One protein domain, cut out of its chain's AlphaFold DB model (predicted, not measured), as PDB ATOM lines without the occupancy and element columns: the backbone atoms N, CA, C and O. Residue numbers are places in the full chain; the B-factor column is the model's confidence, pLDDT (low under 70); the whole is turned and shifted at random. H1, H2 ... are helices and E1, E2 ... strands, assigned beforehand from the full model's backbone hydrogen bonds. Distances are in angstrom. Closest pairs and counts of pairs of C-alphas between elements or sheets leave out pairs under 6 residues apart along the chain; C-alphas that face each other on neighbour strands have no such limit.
ATOM      1  N   MET A 274     -82.528-114.744  10.000       85.44
ATOM      2  CA  MET A 274     -83.854-114.488   9.442       85.44
ATOM      3  C   MET A 274     -84.725-115.725   9.661       85.44
ATOM      4  O   MET A 274     -84.423-116.795   9.136       85.44
ATOM      5  N   ARG A 275     -85.793-115.577  10.442       88.88
ATOM      6  CA  ARG A 275     -86.829-116.590  10.631       88.88
ATOM      7  C   ARG A 275     -87.973-116.319   9.650       88.88
ATOM      8  O   ARG A 275     -88.517-115.214   9.678       88.88
ATOM      9  N   PRO A 276     -88.351-117.275   8.788       87.81
ATOM     10  CA  PRO A 276     -89.515-117.125   7.927       87.81
ATOM     11  C   PRO A 276     -90.804-117.113   8.761       87.81
ATOM     12  O   PRO A 276     -90.962-117.894   9.700       87.81
ATOM     13  N   ILE A 277     -91.728-116.224   8.403       88.00
ATOM     14  CA  ILE A 277     -93.084-116.151   8.950       88.00
ATOM     15  C   ILE A 277     -94.023-116.752   7.911       88.00
ATOM     16  O   ILE A 277     -94.076-116.286   6.771       88.00
ATOM     17  N   PHE A 278     -94.786-117.764   8.307       87.31
ATOM     18  CA  PHE A 278     -95.764-118.422   7.446       87.31
ATOM     19  C   PHE A 278     -97.180-117.957   7.797       87.31
ATOM     20  O   PHE A 278     -97.522-117.821   8.970       87.31
ATOM     21  N   GLY A 279     -97.996-117.700   6.774       85.25
ATOM     22  CA  GLY A 279     -99.426-117.450   6.940       85.25
ATOM     23  C   GLY A 279    -100.217-118.749   7.105       85.25
ATOM     24  O   GLY A 279     -99.668-119.844   6.998       85.25
ATOM     25  N   GLU A 280    -101.533-118.637   7.289       87.88
ATOM     26  CA  GLU A 280    -102.437-119.790   7.461       87.88
ATOM     27  C   GLU A 280    -102.404-120.780   6.284       87.88
ATOM     28  O   GLU A 280    -102.651-121.970   6.455       87.88
ATOM     29  N   SER A 281    -102.049-120.310   5.085       87.94
ATOM     30  CA  SER A 281    -101.905-121.136   3.883       87.94
ATOM     31  C   SER A 281    -100.583-121.914   3.806       87.94
ATOM     32  O   SER A 281    -100.349-122.607   2.819       87.94
ATOM     33  N   GLY A 282     -99.686-121.763   4.788       83.44
ATOM     34  CA  GLY A 282     -98.330-122.320   4.752       83.44
ATOM     35  C   GLY A 282     -97.375-121.580   3.808       83.44
ATOM     36  O   GLY A 282     -96.212-121.955   3.688       83.44
ATOM     37  N   LYS A 283     -97.833-120.511   3.144       81.81
ATOM     38  CA  LYS A 283     -96.978-119.645   2.326       81.81
ATOM     39  C   LYS A 283     -96.212-118.670   3.217       81.81
ATOM     40  O   LYS A 283     -96.779-118.124   4.164       81.81
ATOM     41  N   MET A 284     -94.942-118.421   2.895       83.25
ATOM     42  CA  MET A 284     -94.158-117.385   3.564       83.25
ATOM     43  C   MET A 284     -94.791-116.012   3.298       83.25
ATOM     44  O   MET A 284     -94.988-115.624   2.146       83.25
ATOM     45  N   ILE A 285     -95.153-115.305   4.366       86.06
ATOM     46  CA  ILE A 285     -95.754-113.961   4.326       86.06
ATOM     47  C   ILE A 285     -94.767-112.871   4.750       86.06
ATOM     48  O   ILE A 285     -95.034-111.693   4.545       86.06
ATOM     49  N   GLY A 286     -93.632-113.254   5.334       83.75
ATOM     50  CA  GLY A 286     -92.602-112.322   5.761       83.75
ATOM     51  C   GLY A 286     -91.420-113.027   6.405       83.75
ATOM     52  O   GLY A 286     -91.347-114.254   6.444       83.75
ATOM     53  N   VAL A 287     -90.497-112.229   6.924       86.81
ATOM     54  CA  VAL A 287     -89.308-112.689   7.640       86.81
ATOM     55  C   VAL A 287     -89.095-111.811   8.868       86.81
ATOM     56  O   VAL A 287     -89.371-110.614   8.837       86.81
ATOM     57  N   GLU A 288     -88.597-112.385   9.957       88.06
ATOM     58  CA  GLU A 288     -88.231-111.645  11.166       88.06
ATOM     59  C   GLU A 288     -86.798-111.942  11.598       88.06
ATOM     60  O   GLU A 288     -86.313-113.066  11.488       88.06
ATOM     61  N   LYS A 289     -86.108-110.930  12.126       85.56
ATOM     62  CA  LYS A 289     -84.771-111.093  12.705       85.56
ATOM     63  C   LYS A 289     -84.889-111.636  14.128       85.56
ATOM     64  O   LYS A 289     -85.470-110.991  15.003       85.56
ATOM     65  N   VAL A 290     -84.290-112.798  14.379       85.81
ATOM     66  CA  VAL A 290     -84.231-113.413  15.713       85.81
ATOM     67  C   VAL A 290     -82.795-113.671  16.142       85.81
ATOM     68  O   VAL A 290     -81.913-113.904  15.316       85.81
ATOM     69  N   ARG A 291     -82.548-113.661  17.454       81.19
ATOM     70  CA  ARG A 291     -81.263-114.069  18.035       81.19
ATOM     71  C   ARG A 291     -81.453-115.308  18.912       81.19
ATOM     72  O   ARG A 291     -82.418-115.339  19.682       81.19
ATOM     73  N   PRO A 292     -80.556-116.306  18.838       77.81
ATOM     74  CA  PRO A 292     -80.553-117.398  19.797       77.81
ATOM     75  C   PRO A 292     -80.184-116.866  21.188       77.81
ATOM     76  O   PRO A 292     -79.197-116.146  21.355       77.81
ATOM     77  N   VAL A 293     -80.984-117.207  22.193       77.50
ATOM     78  CA  VAL A 293     -80.811-116.799  23.591       77.50
ATOM     79  C   VAL A 293     -80.881-118.037  24.471       77.50
ATOM     80  O   VAL A 293     -81.680-118.941  24.234       77.50
ATOM     81  N   LEU A 294     -80.027-118.091  25.489       72.75
ATOM     82  CA  LEU A 294     -80.075-119.144  26.492       72.75
ATOM     83  C   LEU A 294     -81.166-118.818  27.524       72.75
ATOM     84  O   LEU A 294     -81.078-117.803  28.217       72.75
ATOM     85  N   ASN A 295     -82.175-119.676  27.636       74.19
ATOM     86  CA  ASN A 295     -83.244-119.541  28.623       74.19
ATOM     87  C   ASN A 295     -82.743-119.886  30.039       74.19
ATOM     88  O   ASN A 295     -81.659-120.449  30.213       74.19
ATOM     89  N   SER A 296     -83.552-119.585  31.064       66.00
ATOM     90  CA  SER A 296     -83.260-119.902  32.478       66.00
ATOM     91  C   SER A 296     -82.920-121.370  32.721       66.00
ATOM     92  O   SER A 296     -82.150-121.679  33.626       66.00
ATOM     93  N   ASP A 297     -83.463-122.243  31.879       71.12
ATOM     94  CA  ASP A 297     -83.347-123.694  31.983       71.12
ATOM     95  C   ASP A 297     -82.133-124.230  31.200       71.12
ATOM     96  O   ASP A 297     -81.960-125.434  31.051       71.12
ATOM     97  N   GLY A 298     -81.288-123.344  30.657       67.25
ATOM     98  CA  GLY A 298     -80.075-123.715  29.926       67.25
ATOM     99  C   GLY A 298     -80.306-124.182  28.483       67.25
ATOM    100  O   GLY A 298     -79.347-124.599  27.829       67.25
ATOM    101  N   PHE A 299     -81.533-124.094  27.963       73.62
ATOM    102  CA  PHE A 299     -81.877-124.390  26.565       73.62
ATOM    103  C   PHE A 299     -81.746-123.160  25.666       73.62
ATOM    104  O   PHE A 299     -81.947-122.034  26.116       73.62
ATOM    105  N   ILE A 300     -81.423-123.375  24.390       77.31
ATOM    106  CA  ILE A 300     -81.378-122.311  23.383       77.31
ATOM    107  C   ILE A 300     -82.793-122.094  22.835       77.31
ATOM    108  O   ILE A 300     -83.381-123.016  22.268       77.31
ATOM    109  N   GLY A 301     -83.322-120.885  23.015       82.06
ATOM    110  CA  GLY A 301     -84.535-120.371  22.375       82.06
ATOM    111  C   GLY A 301     -84.223-119.207  21.432       82.06
ATOM    112  O   GLY A 301     -83.066-118.830  21.271       82.06
ATOM    113  N   PHE A 302     -85.250-118.614  20.821       84.88
ATOM    114  CA  PHE A 302     -85.111-117.450  19.942       84.88
ATOM    115  C   PHE A 302     -85.872-116.259  20.513       84.88
ATOM    116  O   PHE A 302     -87.034-116.392  20.887       84.88
ATOM    117  N   THR A 303     -85.230-115.094  20.557       83.19
ATOM    118  CA  THR A 303     -85.881-113.827  20.919       83.19
ATOM    119  C   THR A 303     -85.904-112.910  19.703       83.19
ATOM    120  O   THR A 303     -84.906-112.815  18.981       83.19
ATOM    121  N   LYS A 304     -87.052-112.267  19.463       85.75
ATOM    122  CA  LYS A 304     -87.202-111.255  18.414       85.75
ATOM    123  C   LYS A 304     -86.254-110.096  18.707       85.75
ATOM    124  O   LYS A 304     -86.176-109.639  19.844       85.75
ATOM    125  N   VAL A 305     -85.526-109.642  17.695       79.00
ATOM    126  CA  VAL A 305     -84.730-108.420  17.811       79.00
ATOM    127  C   VAL A 305     -85.697-107.252  17.624       79.00
ATOM    128  O   VAL A 305     -86.218-107.057  16.528       79.00
ATOM    129  N   GLU A 306     -86.024-106.542  18.707       68.94
ATOM    130  CA  GLU A 306     -86.853-105.339  18.623       68.94
ATOM    131  C   GLU A 306     -86.069-104.234  17.919       68.94
ATOM    132  O   GLU A 306     -84.970-103.860  18.329       68.94
ATOM    133  N   GLU A 307     -86.654-103.709  16.847       55.53
ATOM    134  CA  GLU A 307     -86.056-102.685  15.988       55.53
ATOM    135  C   GLU A 307     -85.698-101.402  16.772       55.53
ATOM    136  O   GLU A 307     -84.815-100.655  16.370       55.53
ATOM    137  N   GLU A 308     -86.321-101.152  17.934       43.53
ATOM    138  CA  GLU A 308     -86.022 -99.994  18.790       43.53
ATOM    139  C   GLU A 308     -84.709-100.095  19.587       43.53
ATOM    140  O   GLU A 308     -84.097 -99.058  19.870       43.53
ATOM    141  N   GLU A 309     -84.222-101.303  19.905       44.72
ATOM    142  CA  GLU A 309     -82.866-101.457  20.456       44.72
ATOM    143  C   GLU A 309     -81.800-101.141  19.397       44.72
ATOM    144  O   GLU A 309     -80.706-100.681  19.740       44.72
ATOM    145  N   GLU A 310     -82.143-101.308  18.114       45.12
ATOM    146  CA  GLU A 310     -81.346-100.814  16.998       45.12
ATOM    147  C   GLU A 310     -81.594 -99.314  16.749       45.12
ATOM    148  O   GLU A 310     -80.610 -98.612  16.597       45.12
ATOM    149  N   LYS A 311     -82.798 -98.727  16.879       42.38
ATOM    150  CA  LYS A 311     -83.039 -97.279  16.605       42.38
ATOM    151  C   LYS A 311     -82.252 -96.269  17.455       42.38
ATOM    152  O   LYS A 311     -82.063 -95.137  17.021       42.38
ATOM    153  N   LYS A 312     -81.692 -96.633  18.620       40.03
ATOM    154  CA  LYS A 312     -80.688 -95.778  19.319       40.03
ATOM    155  C   LYS A 312     -79.256 -95.899  18.761       40.03
ATOM    156  O   LYS A 312     -78.319 -95.271  19.266       40.03
ATOM    157  N   GLY A 313     -79.075 -96.676  17.702       39.69
ATOM    158  CA  GLY A 313     -77.853 -96.830  16.918       39.69
ATOM    159  C   GLY A 313     -78.084 -97.116  15.428       39.69
ATOM    160  O   GLY A 313     -77.126 -97.506  14.774       39.69
ATOM    161  N   ASP A 314     -79.305 -96.942  14.917       39.69
ATOM    162  CA  ASP A 314     -79.749 -97.455  13.617       39.69
ATOM    163  C   ASP A 314     -81.024 -96.702  13.185       39.69
ATOM    164  O   ASP A 314     -82.145 -97.203  13.237       39.69
ATOM    165  N   GLU A 315     -80.868 -95.445  12.773       36.31
ATOM    166  CA  GLU A 315     -81.773 -94.897  11.760       36.31
ATOM    167  C   GLU A 315     -81.206 -95.307  10.398       36.31
ATOM    168  O   GLU A 315     -80.458 -94.578   9.749       36.31
ATOM    169  N   GLY A 316     -81.511 -96.545  10.019       36.84
ATOM    170  CA  GLY A 316     -81.283 -97.113   8.701       36.84
ATOM    171  C   GLY A 316     -82.543 -97.863   8.302       36.84
ATOM    172  O   GLY A 316     -82.807 -98.932   8.836       36.84
ATOM    173  N   GLU A 317     -83.321 -97.215   7.435       33.41
ATOM    174  CA  GLU A 317     -84.561 -97.642   6.777       33.41
ATOM    175  C   GLU A 317     -84.827 -99.154   6.848       33.41
ATOM    176  O   GLU A 317     -84.139 -99.957   6.216       33.41
ATOM    177  N   GLY A 318     -85.885 -99.536   7.570       31.98
ATOM    178  CA  GLY A 318     -86.577-100.771   7.245       31.98
ATOM    179  C   GLY A 318     -86.993-100.692   5.780       31.98
ATOM    180  O   GLY A 318     -87.635 -99.723   5.369       31.98
ATOM    181  N   GLU A 319     -86.627-101.697   4.987       36.94
ATOM    182  CA  GLU A 319     -87.409-102.031   3.803       36.94
ATOM    183  C   GLU A 319     -88.786-102.454   4.311       36.94
ATOM    184  O   GLU A 319     -89.094-103.629   4.512       36.94
ATOM    185  N   GLU A 320     -89.641-101.461   4.542       29.12
ATOM    186  CA  GLU A 320     -91.034-101.637   4.211       29.12
ATOM    187  C   GLU A 320     -91.011-102.090   2.753       29.12
ATOM    188  O   GLU A 320     -90.537-101.370   1.870       29.12
ATOM    189  N   ILE A 321     -91.440-103.328   2.505       31.98
ATOM    190  CA  ILE A 321     -91.854-103.752   1.175       31.98
ATOM    191  C   ILE A 321     -93.059-102.866   0.871       31.98
ATOM    192  O   ILE A 321     -94.212-103.255   1.055       31.98
ATOM    193  N   ALA A 322     -92.787-101.628   0.466       28.75
ATOM    194  CA  ALA A 322     -93.734-100.825  -0.246       28.75
ATOM    195  C   ALA A 322     -94.021-101.661  -1.482       28.75
ATOM    196  O   ALA A 322     -93.195-101.793  -2.389       28.75
ATOM    197  N   VAL A 323     -95.188-102.298  -1.469       35.22
ATOM    198  CA  VAL A 323     -95.874-102.688  -2.683       35.22
ATOM    199  C   VAL A 323     -96.002-101.384  -3.456       35.22
ATOM    200  O   VAL A 323     -96.943-100.620  -3.257       35.22
ATOM    201  N   LEU A 324     -94.997-101.079  -4.278       29.75
ATOM    202  CA  LEU A 324     -95.138-100.132  -5.359       29.75
ATOM    203  C   LEU A 324     -96.224-100.756  -6.223       29.75
ATOM    204  O   LEU A 324     -95.967-101.628  -7.052       29.75
ATOM    205  N   SER A 325     -97.471-100.361  -5.961       32.59
ATOM    206  CA  SER A 325     -98.491-100.376  -6.988       32.59
ATOM    207  C   SER A 325     -97.832 -99.679  -8.162       32.59
ATOM    208  O   SER A 325     -97.460 -98.509  -8.048       32.59
ATOM    209  N   VAL A 326     -97.573-100.445  -9.216       38.72
ATOM    210  CA  VAL A 326     -97.040 -99.961 -10.482       38.72
ATOM    211  C   VAL A 326     -98.083 -98.990 -11.023       38.72
ATOM    212  O   VAL A 326     -99.006 -99.383 -11.722       38.72
ATOM    213  N   GLY A 327     -98.011 -97.747 -10.559       37.84
ATOM    214  CA  GLY A 327     -98.750 -96.620 -11.080       37.84
ATOM    215  C   GLY A 327     -97.895 -96.034 -12.182       37.84
ATOM    216  O   GLY A 327     -96.908 -95.365 -11.890       37.84
ATOM    217  N   ASP A 328     -98.243 -96.408 -13.408       41.62
ATOM    218  CA  ASP A 328     -98.024 -95.694 -14.665       41.62
ATOM    219  C   ASP A 328     -96.751 -94.835 -14.725       41.62
ATOM    220  O   ASP A 328     -96.786 -93.607 -14.728       41.62
ATOM    221  N   ILE A 329     -95.597 -95.503 -14.807       39.00
ATOM    222  CA  ILE A 329     -94.408 -94.909 -15.419       39.00
ATOM    223  C   ILE A 329     -94.471 -95.301 -16.895       39.00
ATOM    224  O   ILE A 329     -94.144 -96.434 -17.257       39.00
ATOM    225  N   GLU A 330     -94.935 -94.381 -17.739       42.28
ATOM    226  CA  GLU A 330     -94.880 -94.511 -19.197       42.28
ATOM    227  C   GLU A 330     -93.413 -94.438 -19.649       42.28
ATOM    228  O   GLU A 330     -92.872 -93.386 -19.983       42.28
ATOM    229  N   CYS A 331     -92.727 -95.581 -19.614       44.38
ATOM    230  CA  CYS A 331     -91.451 -95.763 -20.293       44.38
ATOM    231  C   CYS A 331     -91.723 -95.917 -21.796       44.38
ATOM    232  O   CYS A 331     -91.857 -97.036 -22.294       44.38
ATOM    233  N   GLU A 332     -91.822 -94.802 -22.521       48.00
ATOM    234  CA  GLU A 332     -91.870 -94.820 -23.985       48.00
ATOM    235  C   GLU A 332     -90.586 -95.469 -24.535       48.00
ATOM    236  O   GLU A 332     -89.499 -94.896 -24.467       48.00
ATOM    237  N   GLY A 333     -90.707 -96.695 -25.060       54.47
ATOM    238  CA  GLY A 333     -89.642 -97.373 -25.811       54.47
ATOM    239  C   GLY A 333     -89.273 -98.796 -25.377       54.47
ATOM    240  O   GLY A 333     -88.483 -99.419 -26.079       54.47
ATOM    241  N   MET A 334     -89.820 -99.340 -24.280       54.47
ATOM    242  CA  MET A 334     -89.667-100.774 -23.967       54.47
ATOM    243  C   MET A 334     -90.760-101.594 -24.647       54.47
ATOM    244  O   MET A 334     -91.933-101.221 -24.617       54.47
ATOM    245  N   SER A 335     -90.383-102.719 -25.255       75.62
ATOM    246  CA  SER A 335     -91.364-103.644 -25.816       75.62
ATOM    247  C   SER A 335     -92.155-104.325 -24.691       75.62
ATOM    248  O   SER A 335     -91.673-104.486 -23.568       75.62
ATOM    249  N   GLU A 336     -93.387-104.752 -24.976       77.62
ATOM    250  CA  GLU A 336     -94.211-105.516 -24.025       77.62
ATOM    251  C   GLU A 336     -93.505-106.814 -23.572       77.62
ATOM    252  O   GLU A 336     -93.661-107.266 -22.432       77.62
ATOM    253  N   GLU A 337     -92.640-107.355 -24.436       78.62
ATOM    254  CA  GLU A 337     -91.775-108.505 -24.168       78.62
ATOM    255  C   GLU A 337     -90.727-108.200 -23.081       78.62
ATOM    256  O   GLU A 337     -90.535-109.018 -22.178       78.62
ATOM    257  N   ASP A 338     -90.121-107.007 -23.088       75.50
ATOM    258  CA  ASP A 338     -89.137-106.577 -22.079       75.50
ATOM    259  C   ASP A 338     -89.776-106.401 -20.692       75.50
ATOM    260  O   ASP A 338     -89.200-106.782 -19.667       75.50
ATOM    261  N   ILE A 339     -91.007-105.880 -20.645       72.44
ATOM    262  CA  ILE A 339     -91.773-105.714 -19.401       72.44
ATOM    263  C   ILE A 339     -92.102-107.083 -18.796       72.44
ATOM    264  O   ILE A 339     -91.969-107.287 -17.584       72.44
ATOM    265  N   GLN A 340     -92.520-108.038 -19.630       80.06
ATOM    266  CA  GLN A 340     -92.850-109.381 -19.166       80.06
ATOM    267  C   GLN A 340     -91.600-110.158 -18.733       80.06
ATOM    268  O   GLN A 340     -91.628-110.833 -17.701       80.06
ATOM    269  N   ALA A 341     -90.487-110.015 -19.458       80.19
ATOM    270  CA  ALA A 341     -89.198-110.577 -19.068       80.19
ATOM    271  C   ALA A 341     -88.724-110.019 -17.714       80.19
ATOM    272  O   ALA A 341     -88.299-110.788 -16.850       80.19
ATOM    273  N   GLY A 342     -88.884-108.712 -17.482       74.44
ATOM    274  CA  GLY A 342     -88.573-108.070 -16.203       74.44
ATOM    275  C   GLY A 342     -89.413-108.604 -15.037       74.44
ATOM    276  O   GLY A 342     -88.870-108.900 -13.970       74.44
ATOM    277  N   LYS A 343     -90.724-108.799 -15.239       80.69
ATOM    278  CA  LYS A 343     -91.621-109.392 -14.227       80.69
ATOM    279  C   LYS A 343     -91.232-110.832 -13.892       80.69
ATOM    280  O   LYS A 343     -91.137-111.175 -12.714       80.69
ATOM    281  N   ASN A 344     -90.963-111.647 -14.912       84.44
ATOM    282  CA  ASN A 344     -90.555-113.040 -14.732       84.44
ATOM    283  C   ASN A 344     -89.216-113.132 -13.982       84.44
ATOM    284  O   ASN A 344     -89.091-113.910 -13.038       84.44
ATOM    285  N   TYR A 345     -88.246-112.286 -14.345       80.25
ATOM    286  CA  TYR A 345     -86.948-112.206 -13.675       80.25
ATOM    287  C   TYR A 345     -87.079-111.804 -12.198       80.25
ATOM    288  O   TYR A 345     -86.466-112.422 -11.324       80.25
ATOM    289  N   ALA A 346     -87.910-110.802 -11.893       74.12
ATOM    290  CA  ALA A 346     -88.164-110.377 -10.518       74.12
ATOM    291  C   ALA A 346     -88.841-111.481  -9.686       74.12
ATOM    292  O   ALA A 346     -88.486-111.689  -8.523       74.12
ATOM    293  N   GLU A 347     -89.785-112.219 -10.274       81.44
ATOM    294  CA  GLU A 347     -90.462-113.324  -9.596       81.44
ATOM    295  C   GLU A 347     -89.519-114.508  -9.329       81.44
ATOM    296  O   GLU A 347     -89.550-115.088  -8.241       81.44
ATOM    297  N   GLU A 348     -88.659-114.852 -10.288       85.88
ATOM    298  CA  GLU A 348     -87.657-115.911 -10.140       85.88
ATOM    299  C   GLU A 348     -86.620-115.555  -9.070       85.88
ATOM    300  O   GLU A 348     -86.312-116.374  -8.199       85.88
ATOM    301  N   LYS A 349     -86.148-114.303  -9.068       83.25
ATOM    302  CA  LYS A 349     -85.245-113.791  -8.034       83.25
ATOM    303  C   LYS A 349     -85.878-113.881  -6.643       83.25
ATOM    304  O   LYS A 349     -85.238-114.400  -5.731       83.25
ATOM    305  N   ARG A 350     -87.146-113.471  -6.497       78.00
ATOM    306  CA  ARG A 350     -87.871-113.569  -5.220       78.00
ATOM    307  C   ARG A 350     -87.981-115.020  -4.750       78.00
ATOM    308  O   ARG A 350     -87.659-115.310  -3.606       78.00
ATOM    309  N   LYS A 351     -88.363-115.951  -5.633       83.62
ATOM    310  CA  LYS A 351     -88.447-117.387  -5.296       83.62
ATOM    311  C   LYS A 351     -87.105-117.950  -4.823       83.62
ATOM    312  O   LYS A 351     -87.077-118.751  -3.894       83.62
ATOM    313  N   LYS A 352     -86.001-117.522  -5.440       86.56
ATOM    314  CA  LYS A 352     -84.650-117.948  -5.060       86.56
ATOM    315  C   LYS A 352     -84.242-117.425  -3.680       86.56
ATOM    316  O   LYS A 352     -83.699-118.185  -2.884       86.56
ATOM    317  N   GLU A 353     -84.528-116.160  -3.381       80.44
ATOM    318  CA  GLU A 353     -84.267-115.562  -2.063       80.44
ATOM    319  C   GLU A 353     -85.124-116.212  -0.965       80.44
ATOM    320  O   GLU A 353     -84.611-116.544   0.104       80.44
ATOM    321  N   GLU A 354     -86.408-116.468  -1.246       83.69
ATOM    322  CA  GLU A 354     -87.309-117.204  -0.349       83.69
ATOM    323  C   GLU A 354     -86.746-118.598  -0.020       83.69
ATOM    324  O   GLU A 354     -86.659-118.969   1.152       83.69
ATOM    325  N   GLN A 355     -86.303-119.347  -1.038       86.81
ATOM    326  CA  GLN A 355     -85.683-120.665  -0.862       86.81
ATOM    327  C   GLN A 355     -84.401-120.602  -0.025       86.81
ATOM    328  O   GLN A 355     -84.229-121.405   0.890       86.81
ATOM    329  N   GLU A 356     -83.522-119.633  -0.282       86.62
ATOM    330  CA  GLU A 356     -82.268-119.491   0.459       86.62
ATOM    331  C   GLU A 356     -82.507-119.187   1.950       86.62
ATOM    332  O   GLU A 356     -81.803-119.712   2.819       86.62
ATOM    333  N   ILE A 357     -83.508-118.361   2.269       84.50
ATOM    334  CA  ILE A 357     -83.885-118.052   3.655       84.50
ATOM    335  C   ILE A 357     -84.428-119.302   4.356       84.50
ATOM    336  O   ILE A 357     -84.025-119.587   5.487       84.50
ATOM    337  N   LEU A 358     -85.291-120.065   3.681       86.94
ATOM    338  CA  LEU A 358     -85.834-121.334   4.174       86.94
ATOM    339  C   LEU A 358     -84.722-122.348   4.477       86.94
ATOM    340  O   LEU A 358     -84.646-122.852   5.597       86.94
ATOM    341  N   GLU A 359     -83.814-122.590   3.531       89.12
ATOM    342  CA  GLU A 359     -82.704-123.534   3.707       89.12
ATOM    343  C   GLU A 359     -81.780-123.135   4.865       89.12
ATOM    344  O   GLU A 359     -81.375-123.972   5.684       89.12
ATOM    345  N   LYS A 360     -81.449-121.840   4.970       84.62
ATOM    346  CA  LYS A 360     -80.634-121.318   6.075       84.62
ATOM    347  C   LYS A 360     -81.337-121.488   7.419       84.62
ATOM    348  O   LYS A 360     -80.682-121.888   8.386       84.62
ATOM    349  N   TRP A 361     -82.638-121.205   7.481       88.88
ATOM    350  CA  TRP A 361     -83.427-121.349   8.699       88.88
ATOM    351  C   TRP A 361     -83.529-122.809   9.145       88.88
ATOM    352  O   TRP A 361     -83.198-123.112  10.290       88.88
ATOM    353  N   GLU A 362     -83.875-123.732   8.244       89.19
ATOM    354  CA  GLU A 362     -83.974-125.163   8.564       89.19
ATOM    355  C   GLU A 362     -82.655-125.732   9.094       89.19
ATOM    356  O   GLU A 362     -82.626-126.507  10.056       89.19
ATOM    357  N   LYS A 363     -81.533-125.341   8.479       86.94
ATOM    358  CA  LYS A 363     -80.201-125.741   8.939       86.94
ATOM    359  C   LYS A 363     -79.925-125.230  10.352       86.94
ATOM    360  O   LYS A 363     -79.352-125.954  11.169       86.94
ATOM    361  N   HIS A 364     -80.315-123.991  10.636       80.44
ATOM    362  CA  HIS A 364     -80.126-123.375  11.942       80.44
ATOM    363  C   HIS A 364     -81.011-124.024  13.014       80.44
ATOM    364  O   HIS A 364     -80.540-124.325  14.110       80.44
ATOM    365  N   GLU A 365     -82.266-124.322  12.686       86.25
ATOM    366  CA  GLU A 365     -83.204-124.987  13.586       86.25
ATOM    367  C   GLU A 365     -82.738-126.402  13.951       86.25
ATOM    368  O   GLU A 365     -82.674-126.736  15.135       86.25
ATOM    369  N   LYS A 366     -82.304-127.198  12.964       89.88
ATOM    370  CA  LYS A 366     -81.720-128.534  13.198       89.88
ATOM    371  C   LYS A 366     -80.505-128.474  14.124       89.88
ATOM    372  O   LYS A 366     -80.364-129.307  15.017       89.88
ATOM    373  N   MET A 367     -79.639-127.475  13.944       85.06
ATOM    374  CA  MET A 367     -78.483-127.263  14.817       85.06
ATOM    375  C   MET A 367     -78.913-126.970  16.262       85.06
ATOM    376  O   MET A 367     -78.378-127.566  17.197       85.06
ATOM    377  N   VAL A 368     -79.886-126.076  16.460       79.50
ATOM    378  CA  VAL A 368     -80.395-125.724  17.796       79.50
ATOM    379  C   VAL A 368     -81.092-126.910  18.469       79.50
ATOM    380  O   VAL A 368     -80.869-127.151  19.657       79.50
ATOM    381  N   GLN A 369     -81.881-127.685  17.720       86.50
ATOM    382  CA  GLN A 369     -82.522-128.905  18.217       86.50
ATOM    383  C   GLN A 369     -81.485-129.933  18.681       86.50
ATOM    384  O   GLN A 369     -81.572-130.391  19.819       86.50
ATOM    385  N   ALA A 370     -80.452-130.201  17.877       83.19
ATOM    386  CA  ALA A 370     -79.380-131.130  18.240       83.19
ATOM    387  C   ALA A 370     -78.644-130.711  19.528       83.19
ATOM    388  O   ALA A 370     -78.362-131.545  20.388       83.19
ATOM    389  N   ILE A 371     -78.374-129.410  19.705       77.31
ATOM    390  CA  ILE A 371     -77.747-128.887  20.931       77.31
ATOM    391  C   ILE A 371     -78.660-129.093  22.147       77.31
ATOM    392  O   ILE A 371     -78.200-129.500  23.215       77.31
ATOM    393  N   ASN A 372     -79.952-128.803  22.003       81.19
ATOM    394  CA  ASN A 372     -80.916-128.959  23.087       81.19
ATOM    395  C   ASN A 372     -81.142-130.441  23.445       81.19
ATOM    396  O   ASN A 372     -81.263-130.762  24.626       81.19
ATOM    397  N   GLU A 373     -81.157-131.351  22.471       88.31
ATOM    398  CA  GLU A 373     -81.258-132.800  22.698       88.31
ATOM    399  C   GLU A 373     -80.030-133.367  23.408       88.31
ATOM    400  O   GLU A 373     -80.183-134.068  24.408       88.31
ATOM    401  N   ALA A 374     -78.823-133.001  22.964       77.81
ATOM    402  CA  ALA A 374     -77.584-133.396  23.632       77.81
ATOM    403  C   ALA A 374     -77.572-132.953  25.104       77.81
ATOM    404  O   ALA A 374     -77.155-133.704  25.984       77.81
ATOM    405  N   LYS A 375     -78.106-131.760  25.396       77.06
ATOM    406  CA  LYS A 375     -78.272-131.279  26.774       77.06
ATOM    407  C   LYS A 375     -79.280-132.090  27.582       77.06
ATOM    408  O   LYS A 375     -79.013-132.356  28.745       77.06
ATOM    409  N   ARG A 376     -80.409-132.496  26.992       85.81
ATOM    410  CA  ARG A 376     -81.390-133.359  27.681       85.81
ATOM    411  C   ARG A 376     -80.825-134.733  28.014       85.81
ATOM    412  O   ARG A 376     -81.233-135.303  29.007       85.81
ATOM    413  N   GLN A 377     -79.936-135.266  27.182       88.44
ATOM    414  CA  GLN A 377     -79.294-136.557  27.435       88.44
ATOM    415  C   GLN A 377     -78.208-136.477  28.519       88.44
ATOM    416  O   GLN A 377     -77.868-137.495  29.114       88.44
ATOM    417  N   ALA A 378     -77.648-135.287  28.749       75.69
ATOM    418  CA  ALA A 378     -76.605-135.049  29.742       75.69
ATOM    419  C   ALA A 378     -77.139-134.663  31.137       75.69
ATOM    420  O   ALA A 378     -76.365-134.683  32.095       75.69
ATOM    421  N   ALA A 379     -78.416-134.280  31.239       74.44
ATOM    422  CA  ALA A 379     -79.111-133.939  32.483       74.44
ATOM    423  C   ALA A 379     -79.907-135.140  33.001       74.44
ATOM    424  O   ALA A 379     -79.927-135.326  34.239       74.44
TER     425      ALA A 379
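Overview. This is residues 274 to 379 of the 379 residues of an uncharacterized protein of Aspergillus carbonarius (strain ITEM 5010) (UniProt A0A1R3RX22). One long, straight helix, H2, makes the longest axis of the model, and a small, strongly twisted meander of three strands sits beside part of it. From the sheet the chain passes through the short helix H1 and a long, loose loop, residues 312 to 335, that swings out and returns to the beginning of H2. The printed part has 106 residues, with E1, E2, E3, H1 and H2 in that order; the sheet, E1 - E2 - E3, is antiparallel and the class is mixed. The whole is extended, with a radius of gyration of the C-alphas of 20.2 A and spans of 69 by 32 by 23 A.

Along the chain. E1 is residues 274 to 278, 12.7 A long, with C-alpha 274 at (-83.854, -114.488, 9.442). E2, residues 284 to 294, is 27.0 A long and bends by 57 degrees at residue 287. E3 is residues 300 to 304, 13.4 A. H1, residues 307 to 311, measures 6.2 A. H2, residues 336 to 378, measures 63.8 A and ends with C-alpha 378 at (-76.605, -135.049, 29.742).

Arrangement. E1 and E2 form an antiparallel hairpin, with N 275 and O 288 2.8 A apart. E2 and E3 form another, with N 293 and O 301 2.8 A apart. The pairing is staggered: E2 pairs with E1 over residues 284 to 289 and with E3 over 290 to 294. H2 only grazes the sheet, with its residues 354 to 372; the closest C-alphas of E1 and H2 are those of Arg 275 and Trp 361, 6.2 A apart. H1 is not on the sheet and is apart from H2. In H1 and H2 every O i to N i+4 pair is within hydrogen-bond range.

Size, cuts and confidence. The C-alphas of Glu 332 and Ala 379, the two farthest apart, are 69.9 A apart. The printed part has no cut. The link from H1 to H2 is long, 24 residues. Residues 340 to 353 of H2 are among those that stand free. The mean pLDDT of the printed part is 70.7; residues 296, 298 and 306 to 334 are under 70.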